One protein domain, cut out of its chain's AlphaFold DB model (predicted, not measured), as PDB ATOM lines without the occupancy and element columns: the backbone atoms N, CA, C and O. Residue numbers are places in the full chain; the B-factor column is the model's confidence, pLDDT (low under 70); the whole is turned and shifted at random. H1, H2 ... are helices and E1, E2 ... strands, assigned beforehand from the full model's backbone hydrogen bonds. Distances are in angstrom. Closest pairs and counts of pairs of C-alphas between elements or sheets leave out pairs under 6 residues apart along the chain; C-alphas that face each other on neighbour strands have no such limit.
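This is residues 4 to 101 of the 108 residues of an uncharacterized protein of Actinosynnema pretiosum subsp. pretiosum (UniProt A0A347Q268). Four helices and a small two-stranded hairpin make a rounded body: H1 packs along H3 and crosses H4 at residues 87 to 94 of H4, while the hairpin E1 and E2 lies farther from H1, with H3 and H4 between them. Short H2 packs on H4 and comes close to E1, and a long loop, residues 54 to 66, goes round the outside from E2 to H3. The printed part has 98 residues with four named helices and two named strands, in the order H1, H2, E1, E2, H3, H4; the sheet is antiparallel and the class is mostly helix. It is compact, with a radius of gyration of the C-alphas of 12.7 A and spans of 35 by 29 by 24 A.

E1, residues 38 to 42, and E2, residues 49 to 53, are a hairpin of antiparallel strands at 155 degrees, with N 41 to O 50 at 3.0 A and N 50 to O 41 at 2.7 A within hydrogen-bond range. From E2, the closest C-alphas to H3, residues 67 to 80, are those of Leu 49 and Leu 73, 7.0 A apart; to H4, residues 84 to 101, they are those of Leu 51 and Thr 86, 7.3 A apart. The closest C-alphas of E1 and H2, residues 28 to 34, are those of Ser 39 and Glu 33, 5.4 A apart. H2 and residues 93 to 97 of H4 touch, about perpendicular at 82 degrees, with the C-alphas of Ala 32 and Val 93 closest at 7.0 A. H1, residues 4 to 22, touches H3 at a shallow tilt of 17 degrees, opposite ways; the closest C-alphas are those of Arg 7 and Val 78, 6.4 A apart. With residues 6 to 13 alone H1 touches H4 at a steep tilt of 54 degrees, the same way; the closest C-alphas are those of Val 10 and Ala 91, 5.6 A apart. H1 is apart from E1 and E2. Each O i to N i+4 pair is within hydrogen-bond range in H1, H2 and H3, and 12 of 14 are in H4.

E1 and E2 measure 13.2 A and 13.1 A, and C-alpha 38 is at (149.389, 112.680, 174.953). H1 begins at C-alpha 4, (149.984, 107.835, 196.258), and measures 27.2 A. H2 measures 9.8 A, H3 19.9 A and H4 25.4 A, ending at C-alpha 101, (167.516, 115.182, 182.404).

The C-alphas farthest apart, those of Asp 45 and Gln 101, are 37.3 A apart. The printed part has no cut; the link from E2 to H3, 13 residues, is long. The mean pLDDT of the printed part is 76.6, with residues 42 to 48, 53 to 65 and 97 to 101 under 70.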
ATOM      1  N   GLN A   4     149.635 106.583 195.575       86.31
ATOM      2  CA  GLN A   4     149.984 107.835 196.258       86.31
ATOM      3  C   GLN A   4     151.371 108.365 195.884       86.31
ATOM      4  O   GLN A   4     151.578 109.574 195.783       86.31
ATOM      5  N   GLU A   5     152.326 107.468 195.640       85.75
ATOM      6  CA  GLU A   5     153.641 107.844 195.121       85.75
ATOM      7  C   GLU A   5     153.523 108.388 193.688       85.75
ATOM      8  O   GLU A   5     154.184 109.364 193.343       85.75
ATOM      9  N   MET A   6     152.638 107.802 192.876       87.12
ATOM     10  CA  MET A   6     152.368 108.226 191.503       87.12
ATOM     11  C   MET A   6     151.678 109.587 191.453       87.12
ATOM     12  O   MET A   6     152.094 110.451 190.686       87.12
ATOM     13  N   ARG A   7     150.696 109.814 192.330       88.69
ATOM     14  CA  ARG A   7     150.041 111.112 192.514       88.69
ATOM     15  C   ARG A   7     151.056 112.193 192.857       88.69
ATOM     16  O   ARG A   7     151.125 113.213 192.177       88.69
ATOM     17  N   ARG A   8     151.906 111.940 193.856       88.38
ATOM     18  CA  ARG A   8     152.978 112.866 194.233       88.38
ATOM     19  C   ARG A   8     153.932 113.140 193.069       88.38
ATOM     20  O   ARG A   8     154.242 114.297 192.810       88.38
ATOM     21  N   PHE A   9     154.367 112.101 192.359       88.44
ATOM     22  CA  PHE A   9     155.269 112.234 191.214       88.44
ATOM     23  C   PHE A   9     154.670 113.100 190.096       88.44
ATOM     24  O   PHE A   9     155.345 113.977 189.559       88.44
ATOM     25  N   VAL A  10     153.392 112.895 189.772       89.31
ATOM     26  CA  VAL A  10     152.680 113.697 188.767       89.31
ATOM     27  C   VAL A  10     152.548 115.155 189.214       89.31
ATOM     28  O   VAL A  10     152.805 116.051 188.414       89.31
ATOM     29  N   LEU A  11     152.218 115.415 190.485       90.44
ATOM     30  CA  LEU A  11     152.127 116.781 191.022       90.44
ATOM     31  C   LEU A  11     153.480 117.507 191.011       90.44
ATOM     32  O   LEU A  11     153.541 118.693 190.686       90.44
ATOM     33  N   GLU A  12     154.571 116.807 191.325       91.12
ATOM     34  CA  GLU A  12     155.929 117.356 191.232       91.12
ATOM     35  C   GLU A  12     156.303 117.700 189.777       91.12
ATOM     36  O   GLU A  12     156.882 118.762 189.527       91.12
ATOM     37  N   GLY A  13     155.925 116.846 188.817       90.06
ATOM     38  CA  GLY A  13     156.085 117.107 187.383       90.06
ATOM     39  C   GLY A  13     155.273 118.312 186.902       90.06
ATOM     40  O   GLY A  13     155.786 119.153 186.163       90.06
ATOM     41  N   LEU A  14     154.040 118.452 187.383       91.25
ATOM     42  CA  LEU A  14     153.179 119.583 187.047       91.25
ATOM     43  C   LEU A  14     153.729 120.908 187.592       91.25
ATOM     44  O   LEU A  14     153.758 121.909 186.878       91.25
ATOM     45  N   ALA A  15     154.242 120.904 188.824       91.06
ATOM     46  CA  ALA A  15     154.897 122.071 189.410       91.06
ATOM     47  C   ALA A  15     156.180 122.471 188.653       91.06
ATOM     48  O   ALA A  15     156.543 123.645 188.612       91.06
ATOM     49  N   GLU A  16     156.900 121.513 188.062       90.12
ATOM     50  CA  GLU A  16     158.028 121.807 187.168       90.12
ATOM     51  C   GLU A  16     157.573 122.461 185.862       90.12
ATOM     52  O   GLU A  16     158.198 123.421 185.409       90.12
ATOM     53  N   ASP A  17     156.478 121.987 185.279       90.75
ATOM     54  CA  ASP A  17     155.913 122.569 184.064       90.75
ATOM     55  C   ASP A  17     155.442 124.012 184.258       90.75
ATOM     56  O   ASP A  17     155.665 124.858 183.389       90.75
ATOM     57  N   GLU A  18     154.875 124.333 185.418       90.81
ATOM     58  CA  GLU A  18     154.544 125.712 185.784       90.81
ATOM     59  C   GLU A  18     155.786 126.593 185.902       90.81
ATOM     60  O   GLU A  18     155.841 127.652 185.277       90.81
ATOM     61  N   ARG A  19     156.832 126.131 186.603       89.81
ATOM     62  CA  ARG A  19     158.109 126.862 186.676       89.81
ATOM     63  C   ARG A  19     158.724 127.080 185.295       89.81
ATOM     64  O   ARG A  19     159.322 128.124 185.037       89.81
ATOM     65  N   ARG A  20     158.611 126.100 184.395       87.88
ATOM     66  CA  ARG A  20     159.063 126.229 183.001       87.88
ATOM     67  C   ARG A  20     158.279 127.307 182.272       87.88
ATOM     68  O   ARG A  20     158.910 128.172 181.667       87.88
ATOM     69  N   ALA A  21     156.952 127.289 182.379       86.88
ATOM     70  CA  ALA A  21     156.092 128.299 181.775       86.88
ATOM     71  C   ALA A  21     156.439 129.713 182.272       86.88
ATOM     72  O   ALA A  21     156.584 130.626 181.461       86.88
ATOM     73  N   GLU A  22     156.648 129.887 183.581       88.44
ATOM     74  CA  GLU A  22     157.070 131.161 184.188       88.44
ATOM     75  C   GLU A  22     158.428 131.648 183.662       88.44
ATOM     76  O   GLU A  22     158.648 132.846 183.496       88.44
ATOM     77  N   GLN A  23     159.335 130.722 183.347       90.12
ATOM     78  CA  GLN A  23     160.639 131.010 182.742       90.12
ATOM     79  C   GLN A  23     160.574 131.201 181.215       90.12
ATOM     80  O   GLN A  23     161.621 131.315 180.574       90.12
ATOM     81  N   GLY A  24     159.382 131.185 180.610       84.69
ATOM     82  CA  GLY A  24     159.200 131.259 179.157       84.69
ATOM     83  C   GLY A  24     159.661 130.004 178.406       84.69
ATOM     84  O   GLY A  24     159.849 130.046 177.191       84.69
ATOM     85  N   LYS A  25     159.873 128.890 179.111       86.56
ATOM     86  CA  LYS A  25     160.188 127.583 178.523       86.56
ATOM     87  C   LYS A  25     158.898 126.835 178.214       86.56
ATOM     88  O   LYS A  25     157.887 127.007 178.889       86.56
ATOM     89  N   VAL A  26     158.957 125.957 177.217       83.44
ATOM     90  CA  VAL A  26     157.825 125.091 176.876       83.44
ATOM     91  C   VAL A  26     157.623 124.061 178.003       83.44
ATOM     92  O   VAL A  26     158.584 123.379 178.384       83.44
ATOM     93  N   PRO A  27     156.407 123.949 178.566       88.31
ATOM     94  CA  PRO A  27     156.060 122.885 179.503       88.31
ATOM     95  C   PRO A  27     156.187 121.503 178.857       88.31
ATOM     96  O   PRO A  27     155.863 121.322 177.684       88.31
ATOM     97  N   LEU A  28     156.611 120.506 179.624       85.81
ATOM     98  CA  LEU A  28     156.782 119.125 179.181       85.81
ATOM     99  C   LEU A  28     155.468 118.513 178.694       85.81
ATOM    100  O   LEU A  28     155.480 117.800 177.690       85.81
ATOM    101  N   LEU A  29     154.342 118.813 179.347       84.31
ATOM    102  CA  LEU A  29     153.025 118.396 178.855       84.31
ATOM    103  C   LEU A  29     152.734 118.953 177.459       84.31
ATOM    104  O   LEU A  29     152.307 118.208 176.585       84.31
ATOM    105  N   VAL A  30     153.053 120.225 177.214       83.62
ATOM    106  CA  VAL A  30     152.856 120.854 175.899       83.62
ATOM    107  C   VAL A  30     153.771 120.221 174.849       83.62
ATOM    108  O   VAL A  30     153.329 119.945 173.736       83.62
ATOM    109  N   GLU A  31     155.028 119.926 175.189       83.50
ATOM    110  CA  GLU A  31     155.918 119.179 174.290       83.50
ATOM    111  C   GLU A  31     155.391 117.768 173.989       83.50
ATOM    112  O   GLU A  31     155.531 117.278 172.868       83.50
ATOM    113  N   ALA A  32     154.812 117.085 174.979       82.50
ATOM    114  CA  ALA A  32     154.230 115.759 174.804       82.50
ATOM    115  C   ALA A  32     152.993 115.799 173.895       82.50
ATOM    116  O   ALA A  32     152.842 114.907 173.056       82.50
ATOM    117  N   GLU A  33     152.171 116.845 174.010       81.75
ATOM    118  CA  GLU A  33     151.055 117.119 173.100       81.75
ATOM    119  C   GLU A  33     151.541 117.358 171.666       81.75
ATOM    120  O   GLU A  33     151.087 116.694 170.736       81.75
ATOM    121  N   GLN A  34     152.539 118.225 171.479       80.56
ATOM    122  CA  GLN A  34     153.123 118.512 170.160       80.56
ATOM    123  C   GLN A  34     153.757 117.281 169.498       80.56
ATOM    124  O   GLN A  34     153.778 117.169 168.275       80.56
ATOM    125  N   GLN A  35     154.280 116.353 170.299       78.69
ATOM    126  CA  GLN A  35     154.849 115.090 169.821       78.69
ATOM    127  C   GLN A  35     153.805 113.977 169.662       78.69
ATOM    128  O   GLN A  35     154.176 112.844 169.353       78.69
ATOM    129  N   GLY A  36     152.526 114.262 169.917       75.81
ATOM    130  CA  GLY A  36     151.443 113.289 169.829       75.81
ATOM    131  C   GLY A  36     151.582 112.114 170.798       75.81
ATOM    132  O   GLY A  36     151.147 111.002 170.503       75.81
ATOM    133  N   ARG A  37     152.231 112.328 171.946       75.75
ATOM    134  CA  ARG A  37     152.380 111.307 172.996       75.75
ATOM    135  C   ARG A  37     151.185 111.289 173.945       75.75
ATOM    136  O   ARG A  37     150.856 110.241 174.495       75.75
ATOM    137  N   LEU A  38     150.553 112.442 174.114       80.44
ATOM    138  CA  LEU A  38     149.389 112.680 174.953       80.44
ATOM    139  C   LEU A  38     148.505 113.700 174.234       80.44
ATOM    140  O   LEU A  38     149.040 114.587 173.581       80.44
ATOM    141  N   SER A  39     147.194 113.628 174.407       76.00
ATOM    142  CA  SER A  39     146.312 114.762 174.130       76.00
ATOM    143  C   SER A  39     145.512 115.109 175.377       76.00
ATOM    144  O   SER A  39     145.012 114.221 176.071       76.00
ATOM    145  N   LEU A  40     145.431 116.410 175.657       75.31
ATOM    146  CA  LEU A  40     144.626 116.994 176.724       75.31
ATOM    147  C   LEU A  40     143.475 117.758 176.078       75.31
ATOM    148  O   LEU A  40     143.635 118.905 175.655       75.31
ATOM    149  N   LEU A  41     142.324 117.102 175.986       70.69
ATOM    150  CA  LEU A  41     141.115 117.666 175.396       70.69
ATOM    151  C   LEU A  41     140.216 118.203 176.500       70.69
ATOM    152  O   LEU A  41     140.197 117.668 177.605       70.69
ATOM    153  N   ARG A  42     139.457 119.261 176.227       68.81
ATOM    154  CA  ARG A  42     138.430 119.712 177.169       68.81
ATOM    155  C   ARG A  42     137.216 118.794 177.048       68.81
ATOM    156  O   ARG A  42     136.865 118.406 175.940       68.81
ATOM    157  N   THR A  43     136.574 118.448 178.159       68.75
ATOM    158  CA  THR A  43     135.312 117.698 178.095       68.75
ATOM    159  C   THR A  43     134.197 118.563 177.498       68.75
ATOM    160  O   THR A  43     134.224 119.790 177.633       68.75
ATOM    161  N   ASP A  44     133.199 117.941 176.865       64.25
ATOM    162  CA  ASP A  44     132.073 118.644 176.222       64.25
ATOM    163  C   ASP A  44     131.253 119.497 177.206       64.25
ATOM    164  O   ASP A  44     130.671 120.518 176.838       64.25
ATOM    165  N   ASP A  45     131.224 119.114 178.485       63.47
ATOM    166  CA  ASP A  45     130.594 119.890 179.558       63.47
ATOM    167  C   ASP A  45     131.448 121.091 180.022       63.47
ATOM    168  O   ASP A  45     130.986 121.945 180.784       63.47
ATOM    169  N   GLY A  46     132.695 121.170 179.551       62.69
ATOM    170  CA  GLY A  46     133.634 122.252 179.798       62.69
ATOM    171  C   GLY A  46     134.263 122.261 181.191       62.69
ATOM    172  O   GLY A  46     135.019 123.203 181.471       62.69
ATOM    173  N   ARG A  47     133.966 121.283 182.058       64.75
ATOM    174  CA  ARG A  47     134.414 121.263 183.461       64.75
ATOM    175  C   ARG A  47     135.671 120.436 183.690       64.75
ATOM    176  O   ARG A  47     136.303 120.645 184.715       64.75
ATOM    177  N   GLY A  48     136.051 119.565 182.757       65.50
ATOM    178  CA  GLY A  48     137.188 118.665 182.932       65.50
ATOM    179  C   GLY A  48     138.131 118.608 181.736       65.50
ATOM    180  O   GLY A  48     137.955 119.290 180.718       65.50
ATOM    181  N   LEU A  49     139.140 117.752 181.883       70.81
ATOM    182  CA  LEU A  49     140.059 117.364 180.822       70.81
ATOM    183  C   LEU A  49     139.922 115.868 180.548       70.81
ATOM    184  O   LEU A  49     139.896 115.055 181.466       70.81
ATOM    185  N   LEU A  50     139.877 115.508 179.273       70.75
ATOM    186  CA  LEU A  50     139.959 114.141 178.803       70.75
ATOM    187  C   LEU A  50     141.397 113.869 178.353       70.75
ATOM    188  O   LEU A  50     141.937 114.563 177.487       70.75
ATOM    189  N   LEU A  51     142.019 112.868 178.976       72.56
ATOM    190  CA  LEU A  51     143.370 112.426 178.655       72.56
ATOM    191  C   LEU A  51     143.307 111.228 177.716       72.56
ATOM    192  O   LEU A  51     142.773 110.178 178.079       72.56
ATOM    193  N   THR A  52     143.915 111.347 176.538       70.25
ATOM    194  CA  THR A  52     144.104 110.201 175.640       70.25
ATOM    195  C   THR A  52     145.574 109.928 175.402       70.25
ATOM    196  O   THR A  52     146.370 110.837 175.165       70.25
ATOM    197  N   GLY A  53     145.937 108.645 175.415       62.62
ATOM    198  CA  GLY A  53     147.195 108.206 174.827       62.62
ATOM    199  C   GLY A  53     147.132 108.363 173.308       62.62
ATOM    200  O   GLY A  53     146.190 107.881 172.681       62.62
ATOM    201  N   GLY A  54     148.139 109.016 172.729       58.78
ATOM    202  CA  GLY A  54     148.213 109.284 171.292       58.78
ATOM    203  C   GLY A  54     147.746 110.689 170.908       58.78
ATOM    204  O   GLY A  54     146.830 111.249 171.505       58.78
ATOM    205  N   GLY A  55     148.432 111.255 169.918       54.59
ATOM    206  CA  GLY A  55     148.218 112.606 169.426       54.59
ATOM    207  C   GLY A  55     146.959 112.707 168.594       54.59
ATOM    208  O   GLY A  55     146.946 112.321 167.426       54.59
ATOM    209  N   VAL A  56     145.923 113.283 169.180       54.56
ATOM    210  CA  VAL A  56     144.873 113.949 168.420       54.56
ATOM    211  C   VAL A  56     145.427 115.322 168.055       54.56
ATOM    212  O   VAL A  56     145.742 116.120 168.940       54.56
ATOM    213  N   ALA A  57     145.622 115.574 166.758       54.38
ATOM    214  CA  ALA A  57     145.912 116.923 166.293       54.38
ATOM    215  C   ALA A  57     144.712 117.803 166.685       54.38
ATOM    216  O   ALA A  57     143.594 117.444 166.307       54.38
ATOM    217  N   PRO A  58     144.910 118.888 167.455       52.53
ATOM    218  CA  PRO A  58     143.814 119.783 167.794       52.53
ATOM    219  C   PRO A  58     143.174 120.263 166.493       52.53
ATOM    220  O   PRO A  58     143.876 120.641 165.549       52.53
ATOM    221  N   THR A  59     141.852 120.183 166.418       50.81
ATOM    222  CA  THR A  59     141.129 120.732 165.268       50.81
ATOM    223  C   THR A  59     141.288 122.257 165.275       50.81
ATOM    224  O   THR A  59     141.383 122.855 166.342       50.81
ATOM    225  N   GLU A  60     141.361 122.906 164.105       45.84
ATOM    226  CA  GLU A  60     141.600 124.364 163.998       45.84
ATOM    227  C   GLU A  60     140.589 125.224 164.795       45.84
ATOM    228  O   GLU A  60     140.890 126.369 165.127       45.84
ATOM    229  N   ASP A  61     139.426 124.660 165.141       44.22
ATOM    230  CA  ASP A  61     138.351 125.289 165.919       44.22
ATOM    231  C   ASP A  61     138.464 125.098 167.447       44.22
ATOM    232  O   ASP A  61     137.804 125.802 168.217       44.22
ATOM    233  N   GLU A  62     139.305 124.180 167.933       53.91
ATOM    234  CA  GLU A  62     139.532 124.025 169.370       53.91
ATOM    235  C   GLU A  62     140.448 125.145 169.852       53.91
ATOM    236  O   GLU A  62     141.668 125.101 169.687       53.91
ATOM    237  N   ALA A  63     139.857 126.168 170.476       49.72
ATOM    238  CA  ALA A  63     140.610 127.187 171.193       49.72
ATOM    239  C   ALA A  63     141.617 126.495 172.123       49.72
ATOM    240  O   ALA A  63     141.230 125.890 173.128       49.72
ATOM    241  N   LEU A  64     142.904 126.561 171.761       61.00
ATOM    242  CA  LEU A  64     143.990 125.936 172.506       61.00
ATOM    243  C   LEU A  64     143.916 126.436 173.946       61.00
ATOM    244  O   LEU A  64     144.216 127.596 174.227       61.00
ATOM    245  N   VAL A  65     143.472 125.569 174.858       66.94
ATOM    246  CA  VAL A  65     143.383 125.919 176.275       66.94
ATOM    247  C   VAL A  65     144.795 126.317 176.720       66.94
ATOM    248  O   VAL A  65     145.716 125.509 176.560       66.94
ATOM    249  N   PRO A  66     145.005 127.540 177.246       77.31
ATOM    250  CA  PRO A  66     146.320 127.960 177.706       77.31
ATOM    251  C   PRO A  66     146.865 126.963 178.722       77.31
ATOM    252  O   PRO A  66     146.105 126.440 179.543       77.31
ATOM    253  N   PHE A  67     148.177 126.721 178.691       81.75
ATOM    254  CA  PHE A  67     148.808 125.739 179.571       81.75
ATOM    255  C   PHE A  67     148.434 125.956 181.044       81.75
ATOM    256  O   PHE A  67     148.102 124.996 181.723       81.75
ATOM    257  N   GLN A  68     148.398 127.205 181.513       83.00
ATOM    258  CA  GLN A  68     148.032 127.541 182.891       83.00
ATOM    259  C   GLN A  68     146.653 126.989 183.256       83.00
ATOM    260  O   GLN A  68     146.484 126.363 184.296       83.00
ATOM    261  N   ARG A  69     145.677 127.139 182.354       83.19
ATOM    262  CA  ARG A  69     144.329 126.626 182.585       83.19
ATOM    263  C   ARG A  69     144.282 125.099 182.537       83.19
ATOM    264  O   ARG A  69     143.547 124.496 183.312       83.19
ATOM    265  N   LYS A  70     145.071 124.472 181.656       83.31
ATOM    266  CA  LYS A  70     145.226 123.009 181.642       83.31
ATOM    267  C   LYS A  70     145.836 122.514 182.954       83.31
ATOM    268  O   LYS A  70     145.332 121.555 183.519       83.31
ATOM    269  N   ALA A  71     146.877 123.179 183.447       86.25
ATOM    270  CA  ALA A  71     147.590 122.803 184.661       86.25
ATOM    271  C   ALA A  71     146.714 122.913 185.913       86.25
ATOM    272  O   ALA A  71     146.721 122.001 186.732       86.25
ATOM    273  N   GLU A  72     145.909 123.971 186.036       86.62
ATOM    274  CA  GLU A  72     144.927 124.107 187.122       86.62
ATOM    275  C   GLU A  72     143.952 122.925 187.166       86.62
ATOM    276  O   GLU A  72     143.801 122.290 188.207       86.62
ATOM    277  N   LEU A  73     143.333 122.606 186.024       83.69
ATOM    278  CA  LEU A  73     142.377 121.502 185.920       83.69
ATOM    279  C   LEU A  73     143.052 120.156 186.192       83.69
ATOM    280  O   LEU A  73     142.531 119.337 186.938       83.69
ATOM    281  N   LEU A  74     144.244 119.939 185.630       85.56
ATOM    282  CA  LEU A  74     144.988 118.701 185.833       85.56
ATOM    283  C   LEU A  74     145.390 118.517 187.299       85.56
ATOM    284  O   LEU A  74     145.370 117.396 187.796       85.56
ATOM    285  N   ARG A  75     145.748 119.600 187.999       88.38
ATOM    286  CA  ARG A  75     146.044 119.564 189.435       88.38
ATOM    287  C   ARG A  75     144.822 119.136 190.231       88.38
ATOM    288  O   ARG A  75     144.941 118.229 191.042       88.38
ATOM    289  N   GLU A  76     143.677 119.770 189.996       85.62
ATOM    290  CA  GLU A  76     142.430 119.454 190.699       85.62
ATOM    291  C   GLU A  76     142.034 117.983 190.496       85.62
ATOM    292  O   GLU A  76     141.784 117.263 191.466       85.62
ATOM    293  N   GLU A  77     142.096 117.505 189.252       83.75
ATOM    294  CA  GLU A  77     141.862 116.101 188.905       83.75
ATOM    295  C   GLU A  77     142.848 115.175 189.631       83.75
ATOM    296  O   GLU A  77     142.442 114.243 190.324       83.75
ATOM    297  N   VAL A  78     144.153 115.450 189.551       85.44
ATOM    298  CA  VAL A  78     145.198 114.643 190.203       85.44
ATOM    299  C   VAL A  78     145.130 114.717 191.724       85.44
ATOM    300  O   VAL A  78     145.606 113.801 192.382       85.44
ATOM    301  N   GLU A  79     144.545 115.746 192.329       84.69
ATOM    302  CA  GLU A  79     144.384 115.846 193.783       84.69
ATOM    303  C   GLU A  79     143.125 115.138 194.286       84.69
ATOM    304  O   GLU A  79     143.169 114.542 195.362       84.69
ATOM    305  N   GLN A  80     142.037 115.134 193.512       78.75
ATOM    306  CA  GLN A  80     140.726 114.714 194.019       78.75
ATOM    307  C   GLN A  80     140.120 113.491 193.330       78.75
ATOM    308  O   GLN A  80     139.431 112.715 193.991       78.75
ATOM    309  N   LEU A  81     140.358 113.302 192.031       73.56
ATOM    310  CA  LEU A  81     139.502 112.451 191.191       73.56
ATOM    311  C   LEU A  81     140.260 111.432 190.333       73.56
ATOM    312  O   LEU A  81     139.658 110.459 189.887       73.56
ATOM    313  N   ALA A  82     141.565 111.618 190.124       75.12
ATOM    314  CA  ALA A  82     142.335 110.796 189.201       75.12
ATOM    315  C   ALA A  82     142.403 109.332 189.650       75.12
ATOM    316  O   ALA A  82     142.806 109.025 190.779       75.12
ATOM    317  N   ASP A  83     142.057 108.447 188.718       80.44
ATOM    318  CA  ASP A  83     142.180 107.003 188.839       80.44
ATOM    319  C   ASP A  83     143.601 106.521 188.478       80.44
ATOM    320  O   ASP A  83     144.404 107.233 187.863       80.44
ATOM    321  N   GLU A  84     143.943 105.292 188.879       81.81
ATOM    322  CA  GLU A  84     145.272 104.715 188.629       81.81
ATOM    323  C   GLU A  84     145.691 104.762 187.138       81.81
ATOM    324  O   GLU A  84     146.839 105.131 186.868       81.81
ATOM    325  N   PRO A  85     144.826 104.447 186.148       81.38
ATOM    326  CA  PRO A  85     145.168 104.564 184.728       81.38
ATOM    327  C   PRO A  85     145.589 105.976 184.308       81.38
ATOM    328  O   PRO A  85     146.601 106.126 183.613       81.38
ATOM    329  N   THR A  86     144.866 107.005 184.755       81.50
ATOM    330  CA  THR A  86     145.188 108.408 184.462       81.50
ATOM    331  C   THR A  86     146.526 108.798 185.079       81.50
ATOM    332  O   THR A  86     147.404 109.330 184.389       81.50
ATOM    333  N   LEU A  87     146.732 108.459 186.356       83.38
ATOM    334  CA  LEU A  87     147.998 108.701 187.052       83.38
ATOM    335  C   LEU A  87     149.168 108.009 186.345       83.38
ATOM    336  O   LEU A  87     150.241 108.596 186.203       83.38
ATOM    337  N   ARG A  88     148.964 106.789 185.840       84.56
ATOM    338  CA  ARG A  88     149.991 106.013 185.135       84.56
ATOM    339  C   ARG A  88     150.353 106.614 183.787       84.56
ATOM    340  O   ARG A  88     151.533 106.623 183.429       84.56
ATOM    341  N   LEU A  89     149.376 107.122 183.041       82.81
ATOM    342  CA  LEU A  89     149.625 107.798 181.770       82.81
ATOM    343  C   LEU A  89     150.442 109.078 181.989       82.81
ATOM    344  O   LEU A  89     151.485 109.255 181.359       82.81
ATOM    345  N   LEU A  90     150.030 109.918 182.940       84.50
ATOM    346  CA  LEU A  90     150.752 111.142 183.298       84.50
ATOM    347  C   LEU A  90     152.162 110.849 183.819       84.50
ATOM    348  O   LEU A  90     153.135 111.457 183.368       84.50
ATOM    349  N   ALA A  91     152.302 109.862 184.705       86.56
ATOM    350  CA  ALA A  91     153.604 109.427 185.196       86.56
ATOM    351  C   ALA A  91     154.498 108.918 184.057       86.56
ATOM    352  O   ALA A  91     155.695 109.183 184.070       86.56
ATOM    353  N   THR A  92     153.937 108.244 183.049       83.31
ATOM    354  CA  THR A  92     154.680 107.785 181.864       83.31
ATOM    355  C   THR A  92     155.196 108.961 181.037       83.31
ATOM    356  O   THR A  92     156.351 108.950 180.609       83.31
ATOM    357  N   VAL A  93     154.375 109.998 180.842       82.94
ATOM    358  CA  VAL A  93     154.772 111.223 180.131       82.94
ATOM    359  C   VAL A  93     155.930 111.912 180.851       82.94
ATOM    360  O   VAL A  93     156.936 112.230 180.214       82.94
ATOM    361  N   TYR A  94     155.847 112.061 182.174       84.38
ATOM    362  CA  TYR A  94     156.923 112.657 182.966       84.38
ATOM    363  C   TYR A  94     158.169 111.752 183.060       84.38
ATOM    364  O   TYR A  94     159.289 112.237 182.895       84.38
ATOM    365  N   GLN A  95     158.024 110.431 183.226       81.19
ATOM    366  CA  GLN A  95     159.149 109.478 183.262       81.19
ATOM    367  C   GLN A  95     159.917 109.412 181.945       81.19
ATOM    368  O   GLN A  95     161.150 109.417 181.959       81.19
ATOM    369  N   ALA A  96     159.213 109.413 180.808       70.25
ATOM    370  CA  ALA A  96     159.828 109.444 179.483       70.25
ATOM    371  C   ALA A  96     160.711 110.688 179.261       70.25
ATOM    372  O   ALA A  96     161.429 110.752 178.264       70.25
ATOM    373  N   ARG A  97     160.658 111.671 180.173       63.84
ATOM    374  CA  ARG A  97     161.464 112.896 180.161       63.84
ATOM    375  C   ARG A  97     162.459 113.002 181.323       63.84
ATOM    376  O   ARG A  97     163.474 113.673 181.152       63.84
ATOM    377  N   VAL A  98     162.259 112.305 182.449       54.12
ATOM    378  CA  VAL A  98     163.305 112.144 183.488       54.12
ATOM    379  C   VAL A  98     164.552 111.484 182.889       54.12
ATOM    380  O   VAL A  98     165.661 111.941 183.157       54.12
ATOM    381  N   GLY A  99     164.372 110.528 181.970       49.19
ATOM    382  CA  GLY A  99     165.477 109.938 181.205       49.19
ATOM    383  C   GLY A  99     166.310 110.949 180.400       49.19
ATOM    384  O   GLY A  99     167.490 110.713 180.185       49.19
ATOM    385  N   TRP A 100     165.755 112.109 180.020       44.62
ATOM    386  CA  TRP A 100     166.477 113.153 179.276       44.62
ATOM    387  C   TRP A 100     167.189 114.173 180.177       44.62
ATOM    388  O   TRP A 100     168.141 114.814 179.737       44.62
ATOM    389  N   GLN A 101     166.800 114.319 181.448       46.47
ATOM    390  CA  GLN A 101     167.516 115.182 182.404       46.47
ATOM    391  C   GLN A 101     168.893 114.613 182.799       46.47
ATOM    392  O   GLN A 101     169.792 115.381 183.147       46.47
TER     393      GLN A 101